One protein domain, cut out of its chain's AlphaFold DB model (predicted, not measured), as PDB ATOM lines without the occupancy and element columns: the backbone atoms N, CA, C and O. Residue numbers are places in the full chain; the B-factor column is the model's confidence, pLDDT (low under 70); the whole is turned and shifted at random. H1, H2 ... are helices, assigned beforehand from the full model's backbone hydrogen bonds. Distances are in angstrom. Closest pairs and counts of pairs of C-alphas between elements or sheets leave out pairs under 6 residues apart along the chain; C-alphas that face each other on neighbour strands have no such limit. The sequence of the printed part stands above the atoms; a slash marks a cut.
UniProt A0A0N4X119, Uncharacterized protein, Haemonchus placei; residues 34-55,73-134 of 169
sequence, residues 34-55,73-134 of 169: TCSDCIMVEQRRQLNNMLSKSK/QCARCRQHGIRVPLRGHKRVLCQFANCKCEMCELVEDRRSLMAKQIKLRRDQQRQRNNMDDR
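AT A GLANCE: This is residues 34 to 55 and 73 to 134 of the 169 residues of an uncharacterized protein of Haemonchus placei (UniProt A0A0N4X119). One long helix, H3, makes the long axis: helix H1 packs on it at a slant, its end at residues 121 to 134 sticks out, and near its first residues sits a small head made of the short helix H2 and the loop of residues 80 to 101. The printed part has 84 residues with three named helices, in the order H1, H2, H3, and no named strand; the class is all helix. The whole is loose, with a radius of gyration of the C-alphas of 16.3 A, and its C-alphas span 51 by 32 by 19 A.

HOW THE PARTS SIT: Start at H3, residues 102 to 134, and look for H1, residues 36 to 53, which touches it. Their closest C-alphas, those of Arg 44 and Arg 110, are 5.9 A apart. The two run opposite ways at a steep tilt of 39 degrees. H2, residues 75 to 79, touches H3 at residues 103 to 107 alone, the closest C-alphas being those of Arg 76 and Cys 104, 5.9 A apart. H1 and H2 are only just apart, at 8.1 A between their closest C-alphas. In H1, H2 and H3 every O i to N i+4 pair is within hydrogen-bond range.

IN THESE COORDINATES: Find C-alpha 102 at (15.768, -58.182, -55.446); from there H3 runs 48.6 A to C-alpha 134 at (-18.802, -30.259, -35.815). H1 begins at C-alpha 36, (-7.342, -53.146, -47.871), and runs 25.8 A to C-alpha 53. H2 goes from Ala 75 to Gln 79, 6.4 A.

THE WHOLE: The two C-alphas farthest apart are those of Gly 81 and Arg 134, 52.1 A. Residues 56 to 72 are not printed, and C-alphas 55 and 73 are 15.8 A apart across the cut. H2 to H3 is a long link of 22 residues. Residues 121 to 134 of H3 stand free. Confidence is under 70 at residue 55 and residues 131 to 134 of this model.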
ATOM      1  N   THR A  34      -9.286 -58.632 -43.207       96.44
ATOM      2  CA  THR A  34      -8.783 -58.715 -44.586       96.44
ATOM      3  C   THR A  34      -9.107 -57.466 -45.416       96.44
ATOM      4  O   THR A  34      -9.001 -57.493 -46.638       96.44
ATOM      5  N   CYS A  35      -9.489 -56.346 -44.792       95.88
ATOM      6  CA  CYS A  35      -9.698 -55.101 -45.533       95.88
ATOM      7  C   CYS A  35      -8.380 -54.574 -46.131       95.88
ATOM      8  O   CYS A  35      -7.288 -54.872 -45.631       95.88
ATOM      9  N   SER A  36      -8.490 -53.731 -47.162       95.94
ATOM     10  CA  SER A  36      -7.342 -53.146 -47.871       95.94
ATOM     11  C   SER A  36      -6.335 -52.471 -46.927       95.94
ATOM     12  O   SER A  36      -5.133 -52.736 -47.002       95.94
ATOM     13  N   ASP A  37      -6.812 -51.684 -45.957       94.94
ATOM     14  CA  ASP A  37      -5.946 -50.977 -45.006       94.94
ATOM     15  C   ASP A  37      -5.194 -51.922 -44.061       94.94
ATOM     16  O   ASP A  37      -4.016 -51.707 -43.753       94.94
ATOM     17  N   CYS A  38      -5.847 -52.990 -43.595       95.00
ATOM     18  CA  CYS A  38      -5.215 -54.003 -42.750       95.00
ATOM     19  C   CYS A  38      -4.207 -54.853 -43.538       95.00
ATOM     20  O   CYS A  38      -3.103 -55.090 -43.038       95.00
ATOM     21  N   ILE A  39      -4.538 -55.244 -44.774       95.94
ATOM     22  CA  ILE A  39      -3.630 -55.972 -45.672       95.94
ATOM     23  C   ILE A  39      -2.391 -55.130 -45.983       95.94
ATOM     24  O   ILE A  39      -1.272 -55.613 -45.818       95.94
ATOM     25  N   MET A  40      -2.561 -53.856 -46.345       95.50
ATOM     26  CA  MET A  40      -1.457 -52.941 -46.656       95.50
ATOM     27  C   MET A  40      -0.457 -52.831 -45.492       95.50
ATOM     28  O   MET A  40       0.763 -52.865 -45.691       95.50
ATOM     29  N   VAL A  41      -0.955 -52.705 -44.256       93.81
ATOM     30  CA  VAL A  41      -0.103 -52.642 -43.061       93.81
ATOM     31  C   VAL A  41       0.645 -53.956 -42.848       93.81
ATOM     32  O   VAL A  41       1.825 -53.921 -42.487       93.81
ATOM     33  N   GLU A  42      -0.004 -55.097 -43.067       94.19
ATOM     34  CA  GLU A  42       0.626 -56.406 -42.896       94.19
ATOM     35  C   GLU A  42       1.680 -56.683 -43.975       94.19
ATOM     36  O   GLU A  42       2.814 -57.013 -43.629       94.19
ATOM     37  N   GLN A  43       1.382 -56.412 -45.248       95.25
ATOM     38  CA  GLN A  43       2.354 -56.475 -46.348       95.25
ATOM     39  C   GLN A  43       3.591 -55.618 -46.043       95.25
ATOM     40  O   GLN A  43       4.735 -56.063 -46.156       95.25
ATOM     41  N   ARG A  44       3.393 -54.397 -45.527       95.44
ATOM     42  CA  ARG A  44       4.504 -53.526 -45.116       95.44
ATOM     43  C   ARG A  44       5.343 -54.149 -43.998       95.44
ATOM     44  O   ARG A  44       6.558 -53.931 -43.944       95.44
ATOM     45  N   ARG A  45       4.723 -54.854 -43.046       93.88
ATOM     46  CA  ARG A  45       5.433 -55.546 -41.955       93.88
ATOM     47  C   ARG A  45       6.221 -56.741 -42.484       93.88
ATOM     48  O   ARG A  45       7.378 -56.879 -42.098       93.88
ATOM     49  N   GLN A  46       5.651 -57.518 -43.401       94.44
ATOM     50  CA  GLN A  46       6.338 -58.620 -44.076       94.44
ATOM     51  C   GLN A  46       7.605 -58.131 -44.791       94.44
ATOM     52  O   GLN A  46       8.684 -58.656 -44.518       94.44
ATOM     53  N   LEU A  47       7.526 -57.040 -45.565       93.94
ATOM     54  CA  LEU A  47       8.709 -56.446 -46.207       93.94
ATOM     55  C   LEU A  47       9.767 -55.971 -45.199       93.94
ATOM     56  O   LEU A  47      10.961 -56.132 -45.430       93.94
ATOM     57  N   ASN A  48       9.365 -55.412 -44.047       92.88
ATOM     58  CA  ASN A  48      10.334 -55.076 -42.991       92.88
ATOM     59  C   ASN A  48      11.044 -56.322 -42.455       92.88
ATOM     60  O   ASN A  48      12.249 -56.268 -42.223       92.88
ATOM     61  N   ASN A  49      10.311 -57.419 -42.265       92.75
ATOM     62  CA  ASN A  49      10.887 -58.670 -41.791       92.75
ATOM     63  C   ASN A  49      11.891 -59.222 -42.813       92.75
ATOM     64  O   ASN A  49      12.996 -59.586 -42.420       92.75
ATOM     65  N   MET A  50      11.559 -59.211 -44.108       91.75
ATOM     66  CA  MET A  50      12.467 -59.640 -45.182       91.75
ATOM     67  C   MET A  50      13.755 -58.805 -45.207       91.75
ATOM     68  O   MET A  50      14.847 -59.361 -45.120       91.75
ATOM     69  N   LEU A  51      13.639 -57.472 -45.177       90.50
ATOM     70  CA  LEU A  51      14.792 -56.557 -45.138       90.50
ATOM     71  C   LEU A  51      15.608 -56.630 -43.834       90.50
ATOM     72  O   LEU A  51      16.743 -56.160 -43.788       90.50
ATOM     73  N   SER A  52      15.029 -57.147 -42.745       86.44
ATOM     74  CA  SER A  52      15.742 -57.349 -41.474       86.44
ATOM     75  C   SER A  52      16.461 -58.695 -41.392       86.44
ATOM     76  O   SER A  52      17.451 -58.809 -40.678       86.44
ATOM     77  N   LYS A  53      15.977 -59.709 -42.122       79.94
ATOM     78  CA  LYS A  53      16.559 -61.058 -42.148       79.94
ATOM     79  C   LYS A  53      17.813 -61.144 -43.015       79.94
ATOM     80  O   LYS A  53      18.649 -62.003 -42.752       79.94
ATOM     81  N   SER A  54      17.973 -60.264 -44.006       71.81
ATOM     82  CA  SER A  54      19.233 -60.143 -44.741       71.81
ATOM     83  C   SER A  54      20.303 -59.597 -43.796       71.81
ATOM     84  O   SER A  54      20.365 -58.392 -43.543       71.81
ATOM     85  N   LYS A  55      21.092 -60.508 -43.220       57.94
ATOM     86  CA  LYS A  55      22.158 -60.257 -42.245       57.94
ATOM     87  C   LYS A  55      23.277 -59.406 -42.861       57.94
ATOM     88  O   LYS A  55      24.340 -59.911 -43.191       57.94
ATOM     89  N   GLN A  73      20.004 -44.171 -41.968       93.00
ATOM     90  CA  GLN A  73      20.886 -44.492 -43.091       93.00
ATOM     91  C   GLN A  73      20.096 -44.660 -44.396       93.00
ATOM     92  O   GLN A  73      18.908 -45.005 -44.385       93.00
ATOM     93  N   CYS A  74      20.755 -44.463 -45.540       95.25
ATOM     94  CA  CYS A  74      20.175 -44.757 -46.845       95.25
ATOM     95  C   CYS A  74      19.829 -46.249 -46.966       95.25
ATOM     96  O   CYS A  74      20.705 -47.112 -46.929       95.25
ATOM     97  N   ALA A  75      18.540 -46.551 -47.149       94.31
ATOM     98  CA  ALA A  75      18.041 -47.925 -47.210       94.31
ATOM     99  C   ALA A  75      18.634 -48.741 -48.371       94.31
ATOM    100  O   ALA A  75      18.910 -49.921 -48.186       94.31
ATOM    101  N   ARG A  76      18.861 -48.112 -49.537       95.50
ATOM    102  CA  ARG A  76      19.481 -48.775 -50.695       95.50
ATOM    103  C   ARG A  76      20.965 -49.046 -50.452       95.50
ATOM    104  O   ARG A  76      21.380 -50.186 -50.565       95.50
ATOM    105  N   CYS A  77      21.743 -48.046 -50.026       95.44
ATOM    106  CA  CYS A  77      23.162 -48.253 -49.701       95.44
ATOM    107  C   CYS A  77      23.353 -49.345 -48.646       95.44
ATOM    108  O   CYS A  77      24.173 -50.241 -48.838       95.44
ATOM    109  N   ARG A  78      22.536 -49.325 -47.579       93.69
ATOM    110  CA  ARG A  78      22.612 -50.318 -46.499       93.69
ATOM    111  C   ARG A  78      22.418 -51.741 -47.017       93.69
ATOM    112  O   ARG A  78      23.028 -52.667 -46.497       93.69
ATOM    113  N   GLN A  79      21.589 -51.904 -48.043       93.62
ATOM    114  CA  GLN A  79      21.321 -53.198 -48.653       93.62
ATOM    115  C   GLN A  79      22.511 -53.775 -49.436       93.62
ATOM    116  O   GLN A  79      22.579 -54.980 -49.649       93.62
ATOM    117  N   HIS A  80      23.464 -52.923 -49.803       93.69
ATOM    118  CA  HIS A  80      24.733 -53.291 -50.424       93.69
ATOM    119  C   HIS A  80      25.908 -53.231 -49.431       93.69
ATOM    120  O   HIS A  80      27.059 -53.154 -49.840       93.69
ATOM    121  N   GLY A  81      25.635 -53.207 -48.119       92.38
ATOM    122  CA  GLY A  81      26.665 -53.151 -47.075       92.38
ATOM    123  C   GLY A  81      27.289 -51.768 -46.850       92.38
ATOM    124  O   GLY A  81      28.100 -51.608 -45.941       92.38
ATOM    125  N   ILE A  82      26.882 -50.745 -47.608       92.81
ATOM    126  CA  ILE A  82      27.446 -49.393 -47.523       92.81
ATOM    127  C   ILE A  82      26.576 -48.507 -46.632       92.81
ATOM    128  O   ILE A  82      25.359 -48.401 -46.791       92.81
ATOM    129  N   ARG A  83      27.205 -47.811 -45.688       91.25
ATOM    130  CA  ARG A  83      26.515 -46.928 -44.743       91.25
ATOM    131  C   ARG A  83      26.693 -45.486 -45.163       91.25
ATOM    132  O   ARG A  83      27.777 -44.936 -45.048       91.25
ATOM    133  N   VAL A  84      25.603 -44.876 -45.606       93.75
ATOM    134  CA  VAL A  84      25.566 -43.445 -45.907       93.75
ATOM    135  C   VAL A  84      24.454 -42.814 -45.077       93.75
ATOM    136  O   VAL A  84      23.328 -43.333 -45.123       93.75
ATOM    137  N   PRO A  85      24.720 -41.736 -44.319       94.19
ATOM    138  CA  PRO A  85      23.674 -40.971 -43.651       94.19
ATOM    139  C   PRO A  85      22.618 -40.531 -44.666       94.19
ATOM    140  O   PRO A  85      22.942 -40.043 -45.744       94.19
ATOM    141  N   LEU A  86      21.336 -40.714 -44.354       94.50
ATOM    142  CA  LEU A  86      20.255 -40.325 -45.262       94.50
ATOM    143  C   LEU A  86      20.148 -38.798 -45.375       94.50
ATOM    144  O   LEU A  86      19.742 -38.276 -46.414       94.50
ATOM    145  N   ARG A  87      20.504 -38.074 -44.307       93.75
ATOM    146  CA  ARG A  87      20.511 -36.609 -44.307       93.75
ATOM    147  C   ARG A  87      21.521 -36.113 -45.347       93.75
ATOM    148  O   ARG A  87      22.702 -36.406 -45.250       93.75
ATOM    149  N   GLY A  88      21.042 -35.378 -46.353       93.19
ATOM    150  CA  GLY A  88      21.861 -34.879 -47.468       93.19
ATOM    151  C   GLY A  88      22.077 -35.879 -48.613       93.19
ATOM    152  O   GLY A  88      22.405 -35.469 -49.724       93.19
ATOM    153  N   HIS A  89      21.803 -37.169 -48.408       96.50
ATOM    154  CA  HIS A  89      21.965 -38.195 -49.434       96.50
ATOM    155  C   HIS A  89      20.754 -38.257 -50.376       96.50
ATOM    156  O   HIS A  89      19.809 -39.030 -50.191       96.50
ATOM    157  N   LYS A  90      20.770 -37.393 -51.396       95.50
ATOM    158  CA  LYS A  90      19.728 -37.327 -52.433       95.50
ATOM    159  C   LYS A  90      19.800 -38.530 -53.377       95.50
ATOM    160  O   LYS A  90      20.859 -39.121 -53.560       95.50
ATOM    161  N   ARG A  91      18.686 -38.836 -54.057       94.44
ATOM    162  CA  ARG A  91      18.602 -39.938 -55.039       94.44
ATOM    163  C   ARG A  91      19.707 -39.860 -56.092       94.44
ATOM    164  O   ARG A  91      20.341 -40.866 -56.353       94.44
ATOM    165  N   VAL A  92      19.968 -38.675 -56.640       96.00
ATOM    166  CA  VAL A  92      21.009 -38.459 -57.664       96.00
ATOM    167  C   VAL A  92      22.437 -38.710 -57.161       96.00
ATOM    168  O   VAL A  92      23.312 -38.988 -57.964       96.00
ATOM    169  N   LEU A  93      22.664 -38.655 -55.843       96.12
ATOM    170  CA  LEU A  93      23.959 -38.926 -55.206       96.12
ATOM    171  C   LEU A  93      24.095 -40.390 -54.750       96.12
ATOM    172  O   LEU A  93      25.128 -40.792 -54.219       96.12
ATOM    173  N   CYS A  94      23.042 -41.197 -54.891       97.00
ATOM    174  CA  CYS A  94      23.059 -42.594 -54.483       97.00
ATOM    175  C   CYS A  94      23.619 -43.457 -55.611       97.00
ATOM    176  O   CYS A  94      22.974 -43.624 -56.642       97.00
ATOM    177  N   GLN A  95      24.768 -44.092 -55.381       97.00
ATOM    178  CA  GLN A  95      25.348 -45.067 -56.314       97.00
ATOM    179  C   GLN A  95      24.346 -46.169 -56.695       97.00
ATOM    180  O   GLN A  95      24.298 -46.626 -57.832       97.00
ATOM    181  N   PHE A  96      23.484 -46.554 -55.753       97.38
ATOM    182  CA  PHE A  96      22.470 -47.582 -55.957       97.38
ATOM    183  C   PHE A  96      21.117 -47.012 -56.365       97.38
ATOM    184  O   PHE A  96      20.139 -47.739 -56.284       97.38
ATOM    185  N   ALA A  97      20.998 -45.750 -56.791       96.50
ATOM    186  CA  ALA A  97      19.714 -45.099 -57.092       96.50
ATOM    187  C   ALA A  97      18.840 -45.857 -58.094       96.50
ATOM    188  O   ALA A  97      17.617 -45.841 -57.966       96.50
ATOM    189  N   ASN A  98      19.480 -46.511 -59.064       96.44
ATOM    190  CA  ASN A  98      18.829 -47.234 -60.152       96.44
ATOM    191  C   ASN A  98      19.071 -48.751 -60.081       96.44
ATOM    192  O   ASN A  98      18.678 -49.464 -60.994       96.44
ATOM    193  N   CYS A  99      19.679 -49.261 -59.000       97.31
ATOM    194  CA  CYS A  99      19.864 -50.700 -58.805       97.31
ATOM    195  C   CYS A  99      18.512 -51.444 -58.824       97.31
ATOM    196  O   CYS A  99      17.522 -50.945 -58.266       97.31
ATOM    197  N   LYS A 100      18.500 -52.619 -59.462       97.12
ATOM    198  CA  LYS A 100      17.343 -53.507 -59.659       97.12
ATOM    199  C   LYS A 100      17.550 -54.901 -59.052       97.12
ATOM    200  O   LYS A 100      16.919 -55.854 -59.474       97.12
ATOM    201  N   CYS A 101      18.465 -55.049 -58.089       96.69
ATOM    202  CA  CYS A 101      18.554 -56.311 -57.355       96.69
ATOM    203  C   CYS A 101      17.296 -56.515 -56.498       96.69
ATOM    204  O   CYS A 101      16.711 -55.533 -56.033       96.69
ATOM    205  N   GLU A 102      16.949 -57.774 -56.228       95.44
ATOM    206  CA  GLU A 102      15.768 -58.182 -55.446       95.44
ATOM    207  C   GLU A 102      15.591 -57.333 -54.180       95.44
ATOM    208  O   GLU A 102      14.543 -56.751 -53.909       95.44
ATOM    209  N   MET A 103      16.670 -57.153 -53.424       94.38
ATOM    210  CA  MET A 103      16.601 -56.426 -52.168       94.38
ATOM    211  C   MET A 103      16.363 -54.913 -52.342       94.38
ATOM    212  O   MET A 103      15.733 -54.282 -51.490       94.38
ATOM    213  N   CYS A 104      16.844 -54.312 -53.434       96.00
ATOM    214  CA  CYS A 104      16.556 -52.916 -53.776       96.00
ATOM    215  C   CYS A 104      15.119 -52.721 -54.279       96.00
ATOM    216  O   CYS A 104      14.579 -51.622 -54.114       96.00
ATOM    217  N   GLU A 105      14.504 -53.754 -54.857       96.62
ATOM    218  CA  GLU A 105      13.078 -53.771 -55.201       96.62
ATOM    219  C   GLU A 105      12.217 -53.860 -53.937       96.62
ATOM    220  O   GLU A 105      11.368 -52.994 -53.729       96.62
ATOM    221  N   LEU A 106      12.550 -54.747 -52.987       96.12
ATOM    222  CA  LEU A 106      11.876 -54.816 -51.678       96.12
ATOM    223  C   LEU A 106      11.922 -53.480 -50.910       96.12
ATOM    224  O   LEU A 106      10.963 -53.098 -50.227       96.12
ATOM    225  N   VAL A 107      13.039 -52.742 -50.999       95.94
ATOM    226  CA  VAL A 107      13.152 -51.388 -50.428       95.94
ATOM    227  C   VAL A 107      12.159 -50.426 -51.083       95.94
ATOM    228  O   VAL A 107      11.577 -49.592 -50.381       95.94
ATOM    229  N   GLU A 108      11.967 -50.520 -52.396       96.31
ATOM    230  CA  GLU A 108      11.074 -49.643 -53.152       96.31
ATOM    231  C   GLU A 108       9.595 -49.976 -52.910       96.31
ATOM    232  O   GLU A 108       8.806 -49.081 -52.598       96.31
ATOM    233  N   ASP A 109       9.234 -51.256 -52.878       96.94
ATOM    234  CA  ASP A 109       7.882 -51.706 -52.523       96.94
ATOM    235  C   ASP A 109       7.493 -51.250 -51.118       96.94
ATOM    236  O   ASP A 109       6.404 -50.718 -50.867       96.94
ATOM    237  N   ARG A 110       8.436 -51.366 -50.178       96.94
ATOM    238  CA  ARG A 110       8.243 -50.881 -48.814       96.94
ATOM    239  C   ARG A 110       8.031 -49.372 -48.779       96.94
ATOM    240  O   ARG A 110       7.220 -48.910 -47.975       96.94
ATOM    241  N   ARG A 111       8.755 -48.590 -49.589       96.00
ATOM    242  CA  ARG A 111       8.562 -47.131 -49.681       96.00
ATOM    243  C   ARG A 111       7.169 -46.803 -50.201       96.00
ATOM    244  O   ARG A 111       6.485 -45.991 -49.576       96.00
ATOM    245  N   SER A 112       6.724 -47.491 -51.247       97.19
ATOM    246  CA  SER A 112       5.377 -47.352 -51.808       97.19
ATOM    247  C   SER A 112       4.291 -47.636 -50.764       97.19
ATOM    248  O   SER A 112       3.377 -46.831 -50.574       97.19
ATOM    249  N   LEU A 113       4.420 -48.722 -49.994       96.56
ATOM    250  CA  LEU A 113       3.489 -49.032 -48.903       96.56
ATOM    251  C   LEU A 113       3.578 -48.036 -47.738       96.56
ATOM    252  O   LEU A 113       2.557 -47.688 -47.148       96.56
ATOM    253  N   MET A 114       4.771 -47.535 -47.401       96.38
ATOM    254  CA  MET A 114       4.906 -46.483 -46.389       96.38
ATOM    255  C   MET A 114       4.196 -45.197 -46.815       96.38
ATOM    256  O   MET A 114       3.530 -44.596 -45.973       96.38
ATOM    257  N   ALA A 115       4.297 -44.793 -48.084       97.31
ATOM    258  CA  ALA A 115       3.591 -43.627 -48.612       97.31
ATOM    259  C   ALA A 115       2.068 -43.797 -48.491       97.31
ATOM    260  O   ALA A 115       1.399 -42.928 -47.925       97.31
ATOM    261  N   LYS A 116       1.538 -44.957 -48.909       96.12
ATOM    262  CA  LYS A 116       0.116 -45.311 -48.748       96.12
ATOM    263  C   LYS A 116      -0.323 -45.259 -47.280       96.12
ATOM    264  O   LYS A 116      -1.316 -44.617 -46.953       96.12
ATOM    265  N   GLN A 117       0.462 -45.833 -46.367       95.06
ATOM    266  CA  GLN A 117       0.125 -45.842 -44.941       95.06
ATOM    267  C   GLN A 117       0.233 -44.454 -44.280       95.06
ATOM    268  O   GLN A 117      -0.490 -44.158 -43.329       95.06
ATOM    269  N   ILE A 118       1.159 -43.597 -44.728       96.00
ATOM    270  CA  ILE A 118       1.247 -42.204 -44.260       96.00
ATOM    271  C   ILE A 118       0.004 -41.434 -44.697       96.00
ATOM    272  O   ILE A 118      -0.561 -40.718 -43.871       96.00
ATOM    273  N   LYS A 119      -0.426 -41.602 -45.954       95.94
ATOM    274  CA  LYS A 119      -1.662 -41.007 -46.468       95.94
ATOM    275  C   LYS A 119      -2.862 -41.444 -45.622       95.94
ATOM    276  O   LYS A 119      -3.510 -40.579 -45.050       95.94
ATOM    277  N   LEU A 120      -3.042 -42.752 -45.419       93.94
ATOM    278  CA  LEU A 120      -4.115 -43.305 -44.584       93.94
ATOM    279  C   LEU A 120      -4.170 -42.655 -43.192       93.94
ATOM    280  O   LEU A 120      -5.219 -42.198 -42.756       93.94
ATOM    281  N   ARG A 121      -3.029 -42.554 -42.495       93.50
ATOM    282  CA  ARG A 121      -2.994 -41.923 -41.162       93.50
ATOM    283  C   ARG A 121      -3.347 -40.438 -41.190       93.50
ATOM    284  O   ARG A 121      -3.975 -39.959 -40.254       93.50
ATOM    285  N   ARG A 122      -2.908 -39.706 -42.217       94.75
ATOM    286  CA  ARG A 122      -3.257 -38.287 -42.380       94.75
ATOM    287  C   ARG A 122      -4.749 -38.125 -42.653       94.75
ATOM    288  O   ARG A 122      -5.357 -37.223 -42.095       94.75
ATOM    289  N   ASP A 123      -5.331 -39.006 -43.462       91.50
ATOM    290  CA  ASP A 123      -6.764 -39.014 -43.759       91.50
ATOM    291  C   ASP A 123      -7.579 -39.283 -42.489       91.50
ATOM    292  O   ASP A 123      -8.449 -38.484 -42.155       91.50
ATOM    293  N   GLN A 124      -7.213 -40.307 -41.711       89.88
ATOM    294  CA  GLN A 124      -7.831 -40.608 -40.410       89.88
ATOM    295  C   GLN A 124      -7.716 -39.441 -39.419       89.88
ATOM    296  O   GLN A 124      -8.667 -39.135 -38.707       89.88
ATOM    297  N   GLN A 125      -6.559 -38.773 -39.360       90.00
ATOM    298  CA  GLN A 125      -6.375 -37.622 -38.476       90.00
ATOM    299  C   GLN A 125      -7.254 -36.436 -38.894       90.00
ATOM    300  O   GLN A 125      -7.869 -35.813 -38.038       90.00
ATOM    301  N   ARG A 126      -7.357 -36.151 -40.198       90.44
ATOM    302  CA  ARG A 126      -8.242 -35.094 -40.709       90.44
ATOM    303  C   ARG A 126      -9.710 -35.383 -40.425       90.44
ATOM    304  O   ARG A 126     -10.427 -34.487 -40.010       90.44
ATOM    305  N   GLN A 127     -10.145 -36.627 -40.619       87.12
ATOM    306  CA  GLN A 127     -11.527 -37.024 -40.344       87.12
ATOM    307  C   GLN A 127     -11.887 -36.870 -38.863       87.12
ATOM    308  O   GLN A 127     -12.974 -36.392 -38.562       87.12
ATOM    309  N   ARG A 128     -10.969 -37.215 -37.950       84.62
ATOM    310  CA  ARG A 128     -11.166 -37.030 -36.502       84.62
ATOM    311  C   ARG A 128     -11.267 -35.557 -36.124       84.62
ATOM    312  O   ARG A 128     -12.259 -35.174 -35.527       84.62
ATOM    313  N   ASN A 129     -10.318 -34.738 -36.572       84.19
ATOM    314  CA  ASN A 129     -10.343 -33.302 -36.293       84.19
ATOM    315  C   ASN A 129     -11.633 -32.638 -36.817       84.19
ATOM    316  O   ASN A 129     -12.264 -31.876 -36.101       84.19
ATOM    317  N   ASN A 130     -12.082 -32.994 -38.028       80.69
ATOM    318  CA  ASN A 130     -13.327 -32.460 -38.590       80.69
ATOM    319  C   ASN A 130     -14.590 -32.888 -37.809       80.69
ATOM    320  O   ASN A 130     -15.613 -32.210 -37.895       80.69
ATOM    321  N   MET A 131     -14.562 -34.032 -37.113       69.94
ATOM    322  CA  MET A 131     -15.668 -34.478 -36.253       69.94
ATOM    323  C   MET A 131     -15.701 -33.702 -34.937       69.94
ATOM    324  O   MET A 131     -16.792 -33.391 -34.457       69.94
ATOM    325  N   ASP A 132     -14.531 -33.353 -34.399       68.19
ATOM    326  CA  ASP A 132     -14.405 -32.529 -33.195       68.19
ATOM    327  C   ASP A 132     -14.939 -31.101 -33.451       68.19
ATOM    328  O   ASP A 132     -15.690 -30.568 -32.635       68.19
ATOM    329  N   ASP A 133     -14.665 -30.522 -34.628       62.28
ATOM    330  CA  ASP A 133     -15.159 -29.186 -35.007       62.28
ATOM    331  C   ASP A 133     -16.695 -29.130 -35.149       62.28
ATOM    332  O   ASP A 133     -17.321 -28.146 -34.753       62.28
ATOM    333  N   ARG A 134     -17.332 -30.194 -35.662       59.59
ATOM    334  CA  ARG A 134     -18.802 -30.259 -35.815       59.59
ATOM    335  C   ARG A 134     -19.548 -30.382 -34.486       59.59
ATOM    336  O   ARG A 134     -20.640 -29.838 -34.366       59.59
TER     337      ARG A 134